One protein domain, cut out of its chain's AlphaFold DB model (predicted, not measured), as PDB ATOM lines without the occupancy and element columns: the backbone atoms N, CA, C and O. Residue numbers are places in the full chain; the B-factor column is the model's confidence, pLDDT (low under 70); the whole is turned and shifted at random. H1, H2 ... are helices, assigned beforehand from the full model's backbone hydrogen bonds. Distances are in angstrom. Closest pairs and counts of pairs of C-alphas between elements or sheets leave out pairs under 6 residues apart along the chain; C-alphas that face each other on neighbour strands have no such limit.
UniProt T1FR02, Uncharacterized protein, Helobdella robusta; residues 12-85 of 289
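AT A GLANCE: This is residues 12 to 85 of the 289 residues of an uncharacterized protein of Helobdella robusta (UniProt T1FR02). Picture a long helical hairpin: H1 runs out, the chain turns through a loop at one end, and H2 runs back beside it, nearly parallel in line and a little longer. The two helices lie side by side with few close contacts, and the last residues of H2, 78 to 85, stick out free at the open end. The printed part has 74 residues with two named helices, H1 then H2, and no named strand; its class is all helix. It is only just extended, close to loose, with a radius of gyration of the C-alphas of 17.3 A, and it is a rod spanning 59 by 19 by 7 A.

IN THESE COORDINATES: Find C-alpha 12 at (22.423, 50.188, 0.948); from there H1, residues 12 to 42, runs 44.1 A to C-alpha 42 at (54.863, 28.558, 21.581). After a link of 5 residues, H2, residues 48 to 85, begins at Ser 48 and runs 55.1 A to C-alpha 85 at (8.634, 49.292, 10.113).

HOW THE PARTS SIT: H1 and H2 form a helical hairpin over a tight link. Their lines stand at a shallow tilt of 3 degrees, and they run opposite ways, 12.4 A from centre to centre. They only just touch, with 3 pairs of C-alphas within 8 A, through residues 31 to 42 of H1 and 51 to 62 of H2 alone. Look for the closest C-alphas at Leu 42 and Leu 51, 6.6 A apart. In H1 and H2 every backbone O i to N i+4 pair is within hydrogen-bond range.

THE WHOLE: The C-alphas farthest apart are those of Gln 46 and Arg 85, at 59.0 A. Residues 44 to 49 stand free, as do residues 78 to 85 of H2. The printed part has no cut. Its mean pLDDT is 75.1; look for values under 70 at residues 12 to 14, 42 to 48, 52 and 81 to 85 of this model.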
ATOM      1  N   THR A  12      21.681  49.864  -0.276       59.94
ATOM      2  CA  THR A  12      22.423  50.188   0.948       59.94
ATOM      3  C   THR A  12      22.223  49.194   2.084       59.94
ATOM      4  O   THR A  12      23.115  49.054   2.915       59.94
ATOM      5  N   VAL A  13      21.083  48.503   2.153       64.00
ATOM      6  CA  VAL A  13      20.807  47.519   3.216       64.00
ATOM      7  C   VAL A  13      21.418  46.155   2.904       64.00
ATOM      8  O   VAL A  13      22.083  45.585   3.765       64.00
ATOM      9  N   GLU A  14      21.299  45.680   1.664       69.19
ATOM     10  CA  GLU A  14      21.929  44.432   1.212       69.19
ATOM     11  C   GLU A  14      23.457  44.524   1.285       69.19
ATOM     12  O   GLU A  14      24.114  43.641   1.834       69.19
ATOM     13  N   SER A  15      24.022  45.657   0.851       71.62
ATOM     14  CA  SER A  15      25.462  45.913   0.942       71.62
ATOM     15  C   SER A  15      25.972  45.913   2.392       71.62
ATOM     16  O   SER A  15      27.063  45.412   2.652       71.62
ATOM     17  N   ARG A  16      25.181  46.379   3.370       73.31
ATOM     18  CA  ARG A  16      25.552  46.333   4.801       73.31
ATOM     19  C   ARG A  16      25.555  44.916   5.366       73.31
ATOM     20  O   ARG A  16      26.433  44.588   6.164       73.31
ATOM     21  N   VAL A  17      24.607  44.077   4.951       77.06
ATOM     22  CA  VAL A  17      24.551  42.667   5.366       77.06
ATOM     23  C   VAL A  17      25.744  41.903   4.799       77.06
ATOM     24  O   VAL A  17      26.431  41.211   5.546       77.06
ATOM     25  N   ILE A  18      26.049  42.104   3.516       82.12
ATOM     26  CA  ILE A  18      27.202  41.484   2.850       82.12
ATOM     27  C   ILE A  18      28.512  41.971   3.474       82.12
ATOM     28  O   ILE A  18      29.360  41.162   3.828       82.12
ATOM     29  N   THR A  19      28.658  43.281   3.692       78.75
ATOM     30  CA  THR A  19      29.859  43.852   4.324       78.75
ATOM     31  C   THR A  19      30.073  43.270   5.714       78.75
ATOM     32  O   THR A  19      31.200  42.978   6.096       78.75
ATOM     33  N   THR A  20      29.002  43.036   6.467       73.50
ATOM     34  CA  THR A  20      29.144  42.462   7.804       73.50
ATOM     35  C   THR A  20      29.421  40.965   7.772       73.50
ATOM     36  O   THR A  20      30.198  40.484   8.591       73.50
ATOM     37  N   ALA A  21      28.872  40.229   6.803       79.31
ATOM     38  CA  ALA A  21      29.274  38.846   6.571       79.31
ATOM     39  C   ALA A  21      30.781  38.758   6.271       79.31
ATOM     40  O   ALA A  21      31.479  37.971   6.902       79.31
ATOM     41  N   VAL A  22      31.296  39.646   5.413       83.81
ATOM     42  CA  VAL A  22      32.725  39.735   5.077       83.81
ATOM     43  C   VAL A  22      33.570  40.136   6.287       83.81
ATOM     44  O   VAL A  22      34.621  39.547   6.513       83.81
ATOM     45  N   ILE A  23      33.117  41.093   7.102       80.38
ATOM     46  CA  ILE A  23      33.813  41.460   8.344       80.38
ATOM     47  C   ILE A  23      33.860  40.255   9.288       80.38
ATOM     48  O   ILE A  23      34.930  39.929   9.790       80.38
ATOM     49  N   ASN A  24      32.746  39.550   9.485       78.12
ATOM     50  CA  ASN A  24      32.693  38.380  10.358       78.12
ATOM     51  C   ASN A  24      33.605  37.245   9.865       78.12
ATOM     52  O   ASN A  24      34.348  36.657  10.646       78.12
ATOM     53  N   GLU A  25      33.600  36.976   8.562       80.38
ATOM     54  CA  GLU A  25      34.461  35.968   7.944       80.38
ATOM     55  C   GLU A  25      35.941  36.363   8.023       80.38
ATOM     56  O   GLU A  25      36.777  35.546   8.403       80.38
ATOM     57  N   SER A  26      36.265  37.641   7.798       77.69
ATOM     58  CA  SER A  26      37.631  38.160   7.940       77.69
ATOM     59  C   SER A  26      38.142  38.073   9.379       77.69
ATOM     60  O   SER A  26      39.294  37.700   9.603       77.69
ATOM     61  N   VAL A  27      37.277  38.339  10.362       79.88
ATOM     62  CA  VAL A  27      37.591  38.186  11.783       79.88
ATOM     63  C   VAL A  27      37.838  36.715  12.092       79.88
ATOM     64  O   VAL A  27      38.832  36.406  12.738       79.88
ATOM     65  N   PHE A  28      37.012  35.802  11.576       80.88
ATOM     66  CA  PHE A  28      37.189  34.362  11.769       80.88
ATOM     67  C   PHE A  28      38.505  33.848  11.164       80.88
ATOM     68  O   PHE A  28      39.265  33.147  11.834       80.88
ATOM     69  N   SER A  29      38.829  34.246   9.930       81.94
ATOM     70  CA  SER A  29      40.089  33.884   9.274       81.94
ATOM     71  C   SER A  29      41.313  34.458   9.995       81.94
ATOM     72  O   SER A  29      42.290  33.737  10.205       81.94
ATOM     73  N   ALA A  30      41.263  35.724  10.421       77.31
ATOM     74  CA  ALA A  30      42.348  36.360  11.168       77.31
ATOM     75  C   ALA A  30      42.573  35.683  12.529       77.31
ATOM     76  O   ALA A  30      43.710  35.436  12.924       77.31
ATOM     77  N   LEU A  31      41.492  35.312  13.217       79.00
ATOM     78  CA  LEU A  31      41.537  34.625  14.503       79.00
ATOM     79  C   LEU A  31      42.212  33.257  14.389       79.00
ATOM     80  O   LEU A  31      43.121  32.952  15.157       79.00
ATOM     81  N   LEU A  32      41.823  32.455  13.393       78.50
ATOM     82  CA  LEU A  32      42.438  31.153  13.125       78.50
ATOM     83  C   LEU A  32      43.923  31.281  12.758       78.50
ATOM     84  O   LEU A  32      44.733  30.442  13.157       78.50
ATOM     85  N   TYR A  33      44.297  32.345  12.044       81.88
ATOM     86  CA  TYR A  33      45.689  32.618  11.699       81.88
ATOM     87  C   TYR A  33      46.527  32.990  12.929       81.88
ATOM     88  O   TYR A  33      47.607  32.433  13.119       81.88
ATOM     89  N   VAL A  34      46.013  33.861  13.805       79.50
ATOM     90  CA  VAL A  34      46.676  34.241  15.064       79.50
ATOM     91  C   VAL A  34      46.814  33.034  15.991       79.50
ATOM     92  O   VAL A  34      47.901  32.808  16.517       79.50
ATOM     93  N   VAL A  35      45.771  32.207  16.134       77.12
ATOM     94  CA  VAL A  35      45.824  30.953  16.909       77.12
ATOM     95  C   VAL A  35      46.951  30.061  16.395       77.12
ATOM     96  O   VAL A  35      47.788  29.622  17.179       77.12
ATOM     97  N   LYS A  36      47.004  29.820  15.078       80.12
ATOM     98  CA  LYS A  36      48.024  28.980  14.437       80.12
ATOM     99  C   LYS A  36      49.432  29.558  14.606       80.12
ATOM    100  O   LYS A  36      50.359  28.804  14.891       80.12
ATOM    101  N   PHE A  37      49.595  30.869  14.430       82.31
ATOM    102  CA  PHE A  37      50.874  31.566  14.563       82.31
ATOM    103  C   PHE A  37      51.406  31.506  15.999       82.31
ATOM    104  O   PHE A  37      52.564  31.164  16.224       82.31
ATOM    105  N   VAL A  38      50.537  31.753  16.978       73.56
ATOM    106  CA  VAL A  38      50.870  31.715  18.403       73.56
ATOM    107  C   VAL A  38      51.165  30.282  18.855       73.56
ATOM    108  O   VAL A  38      52.173  30.067  19.523       73.56
ATOM    109  N   LEU A  39      50.383  29.282  18.418       73.38
ATOM    110  CA  LEU A  39      50.687  27.863  18.663       73.38
ATOM    111  C   LEU A  39      52.054  27.474  18.094       73.38
ATOM    112  O   LEU A  39      52.840  26.839  18.789       73.38
ATOM    113  N   TYR A  40      52.342  27.875  16.852       76.75
ATOM    114  CA  TYR A  40      53.616  27.602  16.189       76.75
ATOM    115  C   TYR A  40      54.794  28.235  16.936       76.75
ATOM    116  O   TYR A  40      55.825  27.592  17.119       76.75
ATOM    117  N   HIS A  41      54.633  29.466  17.426       72.81
ATOM    118  CA  HIS A  41      55.689  30.153  18.160       72.81
ATOM    119  C   HIS A  41      55.894  29.568  19.569       72.81
ATOM    120  O   HIS A  41      57.029  29.378  20.004       72.81
ATOM    121  N   LEU A  42      54.813  29.176  20.251       67.88
ATOM    122  CA  LEU A  42      54.863  28.558  21.581       67.88
ATOM    123  C   LEU A  42      55.374  27.106  21.570       67.88
ATOM    124  O   LEU A  42      55.918  26.651  22.574       67.88
ATOM    125  N   LEU A  43      55.252  26.388  20.447       66.88
ATOM    126  CA  LEU A  43      55.797  25.033  20.264       66.88
ATOM    127  C   LEU A  43      57.336  24.987  20.323       66.88
ATOM    128  O   LEU A  43      57.901  23.909  20.477       66.88
ATOM    129  N   THR A  44      58.020  26.135  20.223       65.25
ATOM    130  CA  THR A  44      59.484  26.176  20.062       65.25
ATOM    131  C   THR A  44      60.289  26.403  21.342       65.25
ATOM    132  O   THR A  44      61.500  26.186  21.326       65.25
ATOM    133  N   LYS A  45      59.684  26.809  22.468       65.44
ATOM    134  CA  LYS A  45      60.465  27.183  23.663       65.44
ATOM    135  C   LYS A  45      59.695  26.961  24.972       65.44
ATOM    136  O   LYS A  45      58.921  27.810  25.393       65.44
ATOM    137  N   GLN A  46      59.924  25.803  25.599       66.19
ATOM    138  CA  GLN A  46      59.963  25.592  27.060       66.19
ATOM    139  C   GLN A  46      59.018  26.489  27.892       66.19
ATOM    140  O   GLN A  46      59.502  27.412  28.531       66.19
ATOM    141  N   ASN A  47      57.695  26.264  27.855       59.44
ATOM    142  CA  ASN A  47      56.704  26.834  28.795       59.44
ATOM    143  C   ASN A  47      55.311  26.182  28.602       59.44
ATOM    144  O   ASN A  47      54.302  26.850  28.360       59.44
ATOM    145  N   SER A  48      55.236  24.849  28.693       67.69
ATOM    146  CA  SER A  48      54.005  24.059  28.464       67.69
ATOM    147  C   SER A  48      52.814  24.485  29.340       67.69
ATOM    148  O   SER A  48      51.658  24.424  28.907       67.69
ATOM    149  N   PHE A  49      53.091  24.977  30.551       71.06
ATOM    150  CA  PHE A  49      52.079  25.490  31.473       71.06
ATOM    151  C   PHE A  49      51.460  26.812  30.990       71.06
ATOM    152  O   PHE A  49      50.237  26.929  30.892       71.06
ATOM    153  N   VAL A  50      52.291  27.781  30.590       70.88
ATOM    154  CA  VAL A  50      51.833  29.079  30.062       70.88
ATOM    155  C   VAL A  50      51.088  28.893  28.739       70.88
ATOM    156  O   VAL A  50      50.072  29.545  28.510       70.88
ATOM    157  N   LEU A  51      51.523  27.945  27.904       71.12
ATOM    158  CA  LEU A  51      50.817  27.555  26.682       71.12
ATOM    159  C   LEU A  51      49.413  27.009  26.980       71.12
ATOM    160  O   LEU A  51      48.463  27.363  26.286       71.12
ATOM    161  N   SER A  52      49.254  26.184  28.016       69.25
ATOM    162  CA  SER A  52      47.949  25.615  28.386       69.25
ATOM    163  C   SER A  52      46.988  26.681  28.917       69.25
ATOM    164  O   SER A  52      45.822  26.716  28.517       69.25
ATOM    165  N   PHE A  53      47.493  27.596  29.746       77.06
ATOM    166  CA  PHE A  53      46.741  28.747  30.244       77.06
ATOM    167  C   PHE A  53      46.340  29.691  29.102       77.06
ATOM    168  O   PHE A  53      45.165  30.019  28.939       77.06
ATOM    169  N   CYS A  54      47.292  30.047  28.236       73.06
ATOM    170  CA  CYS A  54      47.051  30.903  27.080       73.06
ATOM    171  C   CYS A  54      46.055  30.265  26.105       73.06
ATOM    172  O   CYS A  54      45.112  30.926  25.681       73.06
ATOM    173  N   ARG A  55      46.172  28.959  25.822       75.12
ATOM    174  CA  ARG A  55      45.218  28.217  24.985       75.12
ATOM    175  C   ARG A  55      43.805  28.263  25.564       75.12
ATOM    176  O   ARG A  55      42.856  28.461  24.808       75.12
ATOM    177  N   CYS A  56      43.658  28.105  26.879       81.25
ATOM    178  CA  CYS A  56      42.365  28.172  27.559       81.25
ATOM    179  C   CYS A  56      41.745  29.571  27.437       81.25
ATOM    180  O   CYS A  56      40.639  29.720  26.918       81.25
ATOM    181  N   HIS A  57      42.497  30.609  27.807       79.88
ATOM    182  CA  HIS A  57      42.039  31.997  27.739       79.88
ATOM    183  C   HIS A  57      41.735  32.454  26.312       79.88
ATOM    184  O   HIS A  57      40.726  33.124  26.086       79.88
ATOM    185  N   LEU A  58      42.555  32.053  25.339       71.88
ATOM    186  CA  LEU A  58      42.340  32.361  23.931       71.88
ATOM    187  C   LEU A  58      41.054  31.693  23.433       71.88
ATOM    188  O   LEU A  58      40.204  32.366  22.865       71.88
ATOM    189  N   THR A  59      40.856  30.404  23.720       77.69
ATOM    190  CA  THR A  59      39.651  29.663  23.307       77.69
ATOM    191  C   THR A  59      38.382  30.258  23.926       77.69
ATOM    192  O   THR A  59      37.378  30.431  23.238       77.69
ATOM    193  N   ILE A  60      38.426  30.628  25.208       84.88
ATOM    194  CA  ILE A  60      37.301  31.254  25.916       84.88
ATOM    195  C   ILE A  60      36.982  32.632  25.323       84.88
ATOM    196  O   ILE A  60      35.825  32.916  25.017       84.88
ATOM    197  N   THR A  61      38.002  33.464  25.100       84.25
ATOM    198  CA  THR A  61      37.841  34.816  24.537       84.25
ATOM    199  C   THR A  61      37.293  34.765  23.112       84.25
ATOM    200  O   THR A  61      36.382  35.516  22.773       84.25
ATOM    201  N   VAL A  62      37.795  33.835  22.298       77.88
ATOM    202  CA  VAL A  62      37.328  33.565  20.931       77.88
ATOM    203  C   VAL A  62      35.854  33.163  20.925       77.88
ATOM    204  O   VAL A  62      35.055  33.754  20.201       77.88
ATOM    205  N   ASN A  63      35.469  32.200  21.762       77.75
ATOM    206  CA  ASN A  63      34.091  31.714  21.823       77.75
ATOM    207  C   ASN A  63      33.121  32.785  22.345       77.75
ATOM    208  O   ASN A  63      32.037  32.954  21.788       77.75
ATOM    209  N   LEU A  64      33.512  33.552  23.370       82.00
ATOM    210  CA  LEU A  64      32.718  34.674  23.883       82.00
ATOM    211  C   LEU A  64      32.548  35.764  22.826       82.00
ATOM    212  O   LEU A  64      31.428  36.216  22.603       82.00
ATOM    213  N   ALA A  65      33.620  36.147  22.132       78.44
ATOM    214  CA  ALA A  65      33.542  37.118  21.050       78.44
ATOM    215  C   ALA A  65      32.606  36.634  19.929       78.44
ATOM    216  O   ALA A  65      31.752  37.397  19.490       78.44
ATOM    217  N   LEU A  66      32.680  35.359  19.526       75.75
ATOM    218  CA  LEU A  66      31.792  34.779  18.509       75.75
ATOM    219  C   LEU A  66      30.318  34.816  18.926       75.75
ATOM    220  O   LEU A  66      29.454  35.206  18.135       75.75
ATOM    221  N   ILE A  67      30.020  34.446  20.172       82.69
ATOM    222  CA  ILE A  67      28.652  34.435  20.698       82.69
ATOM    223  C   ILE A  67      28.116  35.864  20.832       82.69
ATOM    224  O   ILE A  67      26.985  36.137  20.422       82.69
ATOM    225  N   LEU A  68      28.920  36.787  21.365       84.69
ATOM    226  CA  LEU A  68      28.528  38.180  21.567       84.69
ATOM    227  C   LEU A  68      28.355  38.911  20.240       84.69
ATOM    228  O   LEU A  68      27.349  39.586  20.062       84.69
ATOM    229  N   VAL A  69      29.268  38.743  19.284       79.56
ATOM    230  CA  VAL A  69      29.141  39.343  17.948       79.56
ATOM    231  C   VAL A  69      27.898  38.803  17.245       79.56
ATOM    232  O   VAL A  69      27.115  39.593  16.723       79.56
ATOM    233  N   SER A  70      27.639  37.494  17.317       74.62
ATOM    234  CA  SER A  70      26.438  36.887  16.725       74.62
ATOM    235  C   SER A  70      25.147  37.411  17.365       74.62
ATOM    236  O   SER A  70      24.206  37.776  16.659       74.62
ATOM    237  N   LYS A  71      25.102  37.507  18.700       76.19
ATOM    238  CA  LYS A  71      23.941  38.020  19.446       76.19
ATOM    239  C   LYS A  71      23.727  39.518  19.226       76.19
ATOM    240  O   LYS A  71      22.599  39.938  18.984       76.19
ATOM    241  N   LEU A  72      24.786  40.325  19.268       77.94
ATOM    242  CA  LEU A  72      24.727  41.772  19.046       77.94
ATOM    243  C   LEU A  72      24.365  42.104  17.599       77.94
ATOM    244  O   LEU A  72      23.643  43.069  17.361       77.94
ATOM    245  N   TRP A  73      24.817  41.294  16.641       81.50
ATOM    246  CA  TRP A  73      24.419  41.405  15.243       81.50
ATOM    247  C   TRP A  73      22.927  41.128  15.063       81.50
ATOM    248  O   TRP A  73      22.216  41.949  14.484       81.50
ATOM    249  N   GLN A  74      22.429  40.021  15.620       78.75
ATOM    250  CA  GLN A  74      21.007  39.675  15.567       78.75
ATOM    251  C   GLN A  74      20.137  40.730  16.262       78.75
ATOM    252  O   GLN A  74      19.125  41.138  15.698       78.75
ATOM    253  N   ALA A  75      20.553  41.222  17.433       80.19
ATOM    254  CA  ALA A  75      19.841  42.257  18.180       80.19
ATOM    255  C   ALA A  75      19.838  43.616  17.459       80.19
ATOM    256  O   ALA A  75      18.819  44.302  17.420       80.19
ATOM    257  N   LYS A  76      20.961  44.016  16.850       77.25
ATOM    258  CA  LYS A  76      21.016  45.248  16.054       77.25
ATOM    259  C   LYS A  76      20.185  45.133  14.784       77.25
ATOM    260  O   LYS A  76      19.461  46.068  14.458       77.25
ATOM    261  N   MET A  77      20.264  44.006  14.081       77.19
ATOM    262  CA  MET A  77      19.513  43.805  12.845       77.19
ATOM    263  C   MET A  77      18.004  43.734  13.107       77.19
ATOM    264  O   MET A  77      17.232  44.348  12.375       77.19
ATOM    265  N   SER A  78      17.575  43.071  14.187       74.69
ATOM    266  CA  SER A  78      16.166  43.040  14.592       74.69
ATOM    267  C   SER A  78      15.656  44.416  15.035       74.69
ATOM    268  O   SER A  78      14.554  44.807  14.648       74.69
ATOM    269  N   ALA A  79      16.468  45.199  15.755       78.75
ATOM    270  CA  ALA A  79      16.130  46.571  16.136       78.75
ATOM    271  C   ALA A  79      16.033  47.514  14.924       78.75
ATOM    272  O   ALA A  79      15.104  48.319  14.843       78.75
ATOM    273  N   ILE A  80      16.948  47.396  13.956       72.94
ATOM    274  CA  ILE A  80      16.909  48.174  12.709       72.94
ATOM    275  C   ILE A  80      15.652  47.823  11.910       72.94
ATOM    276  O   ILE A  80      14.944  48.733  11.485       72.94
ATOM    277  N   LEU A  81      15.329  46.533  11.772       67.69
ATOM    278  CA  LEU A  81      14.153  46.072  11.033       67.69
ATOM    279  C   LEU A  81      12.838  46.540  11.689       67.69
ATOM    280  O   LEU A  81      11.901  46.950  10.996       67.69
ATOM    281  N   ALA A  82      12.788  46.554  13.024       69.12
ATOM    282  CA  ALA A  82      11.667  47.090  13.797       69.12
ATOM    283  C   ALA A  82      11.534  48.621  13.673       69.12
ATOM    284  O   ALA A  82      10.416  49.136  13.602       69.12
ATOM    285  N   ALA A  83      12.650  49.351  13.603       66.75
ATOM    286  CA  ALA A  83      12.659  50.801  13.424       66.75
ATOM    287  C   ALA A  83      12.243  51.220  12.001       66.75
ATOM    288  O   ALA A  83      11.484  52.176  11.848       66.75
ATOM    289  N   THR A  84      12.652  50.482  10.962       62.03
ATOM    290  CA  THR A  84      12.191  50.722   9.581       62.03
ATOM    291  C   THR A  84      10.687  50.498   9.422       62.03
ATOM    292  O   THR A  84      10.030  51.285   8.749       62.03
ATOM    293  N   ARG A  85      10.092  49.529  10.136       52.50
ATOM    294  CA  ARG A  85       8.634  49.292  10.113       52.50
ATOM    295  C   ARG A  85       7.797  50.437  10.694       52.50
ATOM    296  O   ARG A  85       6.606  50.507  10.409       52.50
TER     297      ARG A  85